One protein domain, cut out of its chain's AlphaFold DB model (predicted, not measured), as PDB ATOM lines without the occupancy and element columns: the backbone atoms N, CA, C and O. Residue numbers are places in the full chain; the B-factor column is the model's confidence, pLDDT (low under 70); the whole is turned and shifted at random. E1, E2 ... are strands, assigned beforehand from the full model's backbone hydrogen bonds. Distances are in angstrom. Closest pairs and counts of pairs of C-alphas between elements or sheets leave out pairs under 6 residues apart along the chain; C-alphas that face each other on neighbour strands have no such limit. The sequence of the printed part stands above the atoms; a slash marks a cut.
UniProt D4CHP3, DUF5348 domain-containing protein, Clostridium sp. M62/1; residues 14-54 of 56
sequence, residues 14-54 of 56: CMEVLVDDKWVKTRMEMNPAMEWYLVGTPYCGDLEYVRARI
ATOM      1  N   CYS A  14     208.242 286.459 273.066       92.50
ATOM      2  CA  CYS A  14     207.954 285.739 274.296       92.50
ATOM      3  C   CYS A  14     208.491 286.492 275.512       92.50
ATOM      4  O   CYS A  14     209.607 287.004 275.507       92.50
ATOM      5  N   MET A  15     207.711 286.478 276.586       94.12
ATOM      6  CA  MET A  15     208.094 287.009 277.891       94.12
ATOM      7  C   MET A  15     207.431 286.181 278.992       94.12
ATOM      8  O   MET A  15     206.581 285.325 278.727       94.12
ATOM      9  N   GLU A  16     207.789 286.438 280.243       96.62
ATOM     10  CA  GLU A  16     207.047 285.923 281.389       96.62
ATOM     11  C   GLU A  16     206.354 287.068 282.119       96.62
ATOM     12  O   GLU A  16     206.965 288.108 282.354       96.62
ATOM     13  N   VAL A  17     205.097 286.867 282.515       96.62
ATOM     14  CA  VAL A  17     204.340 287.831 283.327       96.62
ATOM     15  C   VAL A  17     203.913 287.227 284.654       96.62
ATOM     16  O   VAL A  17     203.688 286.021 284.753       96.62
ATOM     17  N   LEU A  18     203.828 288.062 285.687       97.19
ATOM     18  CA  LEU A  18     203.403 287.640 287.015       97.19
ATOM     19  C   LEU A  18     201.867 287.611 287.092       97.19
ATOM     20  O   LEU A  18     201.213 288.649 286.982       97.19
ATOM     21  N   VAL A  19     201.302 286.425 287.309       96.19
ATOM     22  CA  VAL A  19     199.865 286.175 287.503       96.19
ATOM     23  C   VAL A  19     199.711 285.306 288.745       96.19
ATOM     24  O   VAL A  19     200.349 284.260 288.830       96.19
ATOM     25  N   ASP A  20     198.905 285.738 289.717       95.31
ATOM     26  CA  ASP A  20     198.676 285.012 290.979       95.31
ATOM     27  C   ASP A  20     199.982 284.532 291.654       95.31
ATOM     28  O   ASP A  20     200.143 283.357 291.992       95.31
ATOM     29  N   ASP A  21     200.953 285.448 291.780       96.12
ATOM     30  CA  ASP A  21     202.299 285.214 292.332       96.12
ATOM     31  C   ASP A  21     203.140 284.148 291.597       96.12
ATOM     32  O   ASP A  21     204.136 283.641 292.123       96.12
ATOM     33  N   LYS A  22     202.786 283.826 290.346       96.50
ATOM     34  CA  LYS A  22     203.509 282.880 289.486       96.50
ATOM     35  C   LYS A  22     203.927 283.527 288.175       96.50
ATOM     36  O   LYS A  22     203.167 284.259 287.552       96.50
ATOM     37  N   TRP A  23     205.140 283.216 287.733       97.00
ATOM     38  CA  TRP A  23     205.617 283.605 286.409       97.00
ATOM     39  C   TRP A  23     205.025 282.676 285.351       97.00
ATOM     40  O   TRP A  23     205.232 281.463 285.395       97.00
ATOM     41  N   VAL A  24     204.278 283.252 284.413       96.69
ATOM     42  CA  VAL A  24     203.608 282.543 283.322       96.69
ATOM     43  C   VAL A  24     204.256 282.940 282.005       96.69
ATOM     44  O   VAL A  24     204.301 284.123 281.669       96.69
ATOM     45  N   LYS A  25     204.738 281.949 281.245       96.88
ATOM     46  CA  LYS A  25     205.221 282.161 279.875       96.88
ATOM     47  C   LYS A  25     204.069 282.580 278.980       96.88
ATOM     48  O   LYS A  25     203.038 281.915 278.930       96.88
ATOM     49  N   THR A  26     204.283 283.654 278.244       96.81
ATOM     50  CA  THR A  26     203.308 284.223 277.324       96.81
ATOM     51  C   THR A  26     204.015 284.771 276.086       96.81
ATOM     52  O   THR A  26     205.245 284.785 276.009       96.81
ATOM     53  N   ARG A  27     203.229 285.211 275.107       96.50
ATOM     54  CA  ARG A  27     203.703 285.989 273.966       96.50
ATOM     55  C   ARG A  27     202.764 287.161 273.722       96.50
ATOM     56  O   ARG A  27     201.558 287.023 273.950       96.50
ATOM     57  N   MET A  28     203.323 288.272 273.260       95.75
ATOM     58  CA  MET A  28     202.551 289.434 272.828       95.75
ATOM     59  C   MET A  28     201.878 289.133 271.485       95.75
ATOM     60  O   MET A  28     202.511 288.578 270.587       95.75
ATOM     61  N   GLU A  29     200.608 289.495 271.338       97.44
ATOM     62  CA  GLU A  29     199.856 289.410 270.081       97.44
ATOM     63  C   GLU A  29     198.859 290.571 269.969       97.44
ATOM     64  O   GLU A  29     198.527 291.221 270.960       97.44
ATOM     65  N   MET A  30     198.348 290.802 268.758       97.00
ATOM     66  CA  MET A  30     197.329 291.812 268.459       97.00
ATOM     67  C   MET A  30     196.043 291.139 267.974       97.00
ATOM     68  O   MET A  30     196.081 290.299 267.072       97.00
ATOM     69  N   ASN A  31     194.897 291.493 268.556       96.31
ATOM     70  CA  ASN A  31     193.602 290.940 268.151       96.31
ATOM     71  C   ASN A  31     192.958 291.754 266.993       96.31
ATOM     72  O   ASN A  31     193.410 292.857 266.676       96.31
ATOM     73  N   PRO A  32     191.875 291.265 266.348       97.56
ATOM     74  CA  PRO A  32     191.181 292.012 265.288       97.56
ATOM     75  C   PRO A  32     190.526 293.331 265.733       97.56
ATOM     76  O   PRO A  32     190.185 294.148 264.882       97.56
ATOM     77  N   ALA A  33     190.338 293.539 267.040       97.50
ATOM     78  CA  ALA A  33     189.859 294.795 267.616       97.50
ATOM     79  C   ALA A  33     190.990 295.821 267.836       97.50
ATOM     80  O   ALA A  33     190.732 296.906 268.348       97.50
ATOM     81  N   MET A  34     192.217 295.510 267.396       96.31
ATOM     82  CA  MET A  34     193.422 296.325 267.587       96.31
ATOM     83  C   MET A  34     193.825 296.492 269.058       96.31
ATOM     84  O   MET A  34     194.401 297.511 269.436       96.31
ATOM     85  N   GLU A  35     193.556 295.480 269.882       97.31
ATOM     86  CA  GLU A  35     194.034 295.422 271.260       97.31
ATOM     87  C   GLU A  35     195.214 294.458 271.380       97.31
ATOM     88  O   GLU A  35     195.170 293.315 270.900       97.31
ATOM     89  N   TRP A  36     196.256 294.916 272.070       96.50
ATOM     90  CA  TRP A  36     197.350 294.059 272.498       96.50
ATOM     91  C   TRP A  36     196.862 293.093 273.576       96.50
ATOM     92  O   TRP A  36     196.091 293.463 274.464       96.50
ATOM     93  N   TYR A  37     197.316 291.847 273.511       97.19
ATOM     94  CA  TYR A  37     196.988 290.837 274.506       97.19
ATOM     95  C   TYR A  37     198.148 289.870 274.738       97.19
ATOM     96  O   TYR A  37     199.018 289.676 273.886       97.19
ATOM     97  N   LEU A  38     198.138 289.249 275.915       97.38
ATOM     98  CA  LEU A  38     199.156 288.296 276.342       97.38
ATOM     99  C   LEU A  38     198.567 286.888 276.330       97.38
ATOM    100  O   LEU A  38     197.705 286.532 277.140       97.38
ATOM    101  N   VAL A  39     199.029 286.068 275.389       97.44
ATOM    102  CA  VAL A  39     198.447 284.749 275.132       97.44
ATOM    103  C   VAL A  39     198.512 283.849 276.366       97.44
ATOM    104  O   VAL A  39     199.564 283.698 276.987       97.44
ATOM    105  N   GLY A  40     197.390 283.197 276.684       95.56
ATOM    106  CA  GLY A  40     197.287 282.280 277.823       95.56
ATOM    107  C   GLY A  40     197.160 282.976 279.182       95.56
ATOM    108  O   GLY A  40     197.279 282.315 280.209       95.56
ATOM    109  N   THR A  41     196.902 284.284 279.195       96.31
ATOM    110  CA  THR A  41     196.665 285.090 280.402       96.31
ATOM    111  C   THR A  41     195.335 285.851 280.267       96.31
ATOM    112  O   THR A  41     194.792 285.918 279.161       96.31
ATOM    113  N   PRO A  42     194.783 286.431 281.349       95.50
ATOM    114  CA  PRO A  42     193.571 287.249 281.263       95.50
ATOM    115  C   PRO A  42     193.811 288.669 280.710       95.50
ATOM    116  O   PRO A  42     192.859 289.438 280.616       95.50
ATOM    117  N   TYR A  43     195.051 289.044 280.375       97.00
ATOM    118  CA  TYR A  43     195.385 290.411 279.973       97.00
ATOM    119  C   TYR A  43     195.088 290.678 278.488       97.00
ATOM    120  O   TYR A  43     195.633 290.012 277.603       97.00
ATOM    121  N   CYS A  44     194.248 291.682 278.230       97.50
ATOM    122  CA  CYS A  44     193.859 292.177 276.908       97.50
ATOM    123  C   CYS A  44     193.491 293.666 277.020       97.50
ATOM    124  O   CYS A  44     192.783 294.042 277.954       97.50
ATOM    125  N   GLY A  45     193.942 294.492 276.076       96.62
ATOM    126  CA  GLY A  45     193.709 295.938 276.085       96.62
ATOM    127  C   GLY A  45     194.841 296.697 276.773       96.62
ATOM    128  O   GLY A  45     195.968 296.697 276.279       96.62
ATOM    129  N   ASP A  46     194.535 297.369 277.882       94.62
ATOM    130  CA  ASP A  46     195.526 298.108 278.665       94.62
ATOM    131  C   ASP A  46     196.435 297.143 279.444       94.62
ATOM    132  O   ASP A  46     195.972 296.340 280.258       94.62
ATOM    133  N   LEU A  47     197.736 297.208 279.156       94.06
ATOM    134  CA  LEU A  47     198.777 296.364 279.748       94.06
ATOM    135  C   LEU A  47     199.684 297.150 280.708       94.06
ATOM    136  O   LEU A  47     200.738 296.646 281.110       94.06
ATOM    137  N   GLU A  48     199.318 298.382 281.075       92.75
ATOM    138  CA  GLU A  48     200.079 299.164 282.042       92.75
ATOM    139  C   GLU A  48     200.213 298.430 283.388       92.75
ATOM    140  O   GLU A  48     199.317 297.727 283.857       92.75
ATOM    141  N   TYR A  49     201.380 298.588 284.022       92.19
ATOM    142  CA  TYR A  49     201.730 298.004 285.326       92.19
ATOM    143  C   TYR A  49     201.772 296.469 285.407       92.19
ATOM    144  O   TYR A  49     202.046 295.924 286.485       92.19
ATOM    145  N   VAL A  50     201.590 295.753 284.292       94.25
ATOM    146  CA  VAL A  50     201.832 294.308 284.242       94.25
ATOM    147  C   VAL A  50     203.306 294.040 284.545       94.25
ATOM    148  O   VAL A  50     204.214 294.511 283.858       94.25
ATOM    149  N   ARG A  51     203.565 293.262 285.602       95.50
ATOM    150  CA  ARG A  51     204.926 292.839 285.949       95.50
ATOM    151  C   ARG A  51     205.384 291.772 284.963       95.50
ATOM    152  O   ARG A  51     204.851 290.663 284.973       95.50
ATOM    153  N   ALA A  52     206.390 292.106 284.163       93.75
ATOM    154  CA  ALA A  52     206.983 291.232 283.162       93.75
ATOM    155  C   ALA A  52     208.488 291.039 283.400       93.75
ATOM    156  O   ALA A  52     209.139 291.861 284.049       93.75
ATOM    157  N   ARG A  53     209.043 289.953 282.863       93.00
ATOM    158  CA  ARG A  53     210.485 289.724 282.742       93.00
ATOM    159  C   ARG A  53     210.802 289.026 281.424       93.00
ATOM    160  O   ARG A  53     210.022 288.195 280.956       93.00
ATOM    161  N   ILE A  54     211.963 289.338 280.864       89.12
ATOM    162  CA  ILE A  54     212.539 288.616 279.731       89.12
ATOM    163  C   ILE A  54     213.526 287.604 280.332       89.12
ATOM    164  O   ILE A  54     214.455 288.031 281.020       89.12
TER     165      ILE A  54
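AT A GLANCE: This is residues 14 to 54 of the 56 residues of the protein "DUF5348 domain-containing protein" of Clostridium sp. M62/1 (UniProt D4CHP3). What is the shape? Long, bent E2 is the middle strand of a small sheet, with E1 beside its first part and short E3 beside its last; the unnamed stretch 39 to 54 loops back until residues 52 to 53 pair with 16 to 17 of E1. What builds it? The printed part has 41 residues, under half in named elements: three antiparallel strands, order E1 E2 E3, class all strand. How large? Compact, radius of gyration of the C-alphas 9.8 A, it spans 29 by 18 by 15 A.

IN THESE COORDINATES: Where is E1? Residues 14 to 19 run 15.5 A from C-alpha 14 at (207.954, 285.739, 274.296). What follows? E2, residues 22 to 30, runs 23.7 A and bends by 55 degrees at residue 25. E3, residues 36 to 38, ends at C-alpha 38 (199.156, 288.296, 276.342).

HOW THE PARTS SIT: How do E1 and E2 pair? This hairpin has N 17 and O 24 within hydrogen-bond range, 3.0 A. And E3? Hairpin E2 and E3 has N 37 and O 29 within range, 2.9 A; E1 E2 E3 form a meander, each strand the antiparallel neighbour of the one before. E1 and E3 are apart.

THE WHOLE: Any cut? The printed part has no cut. How confident? No printed residue is under 70.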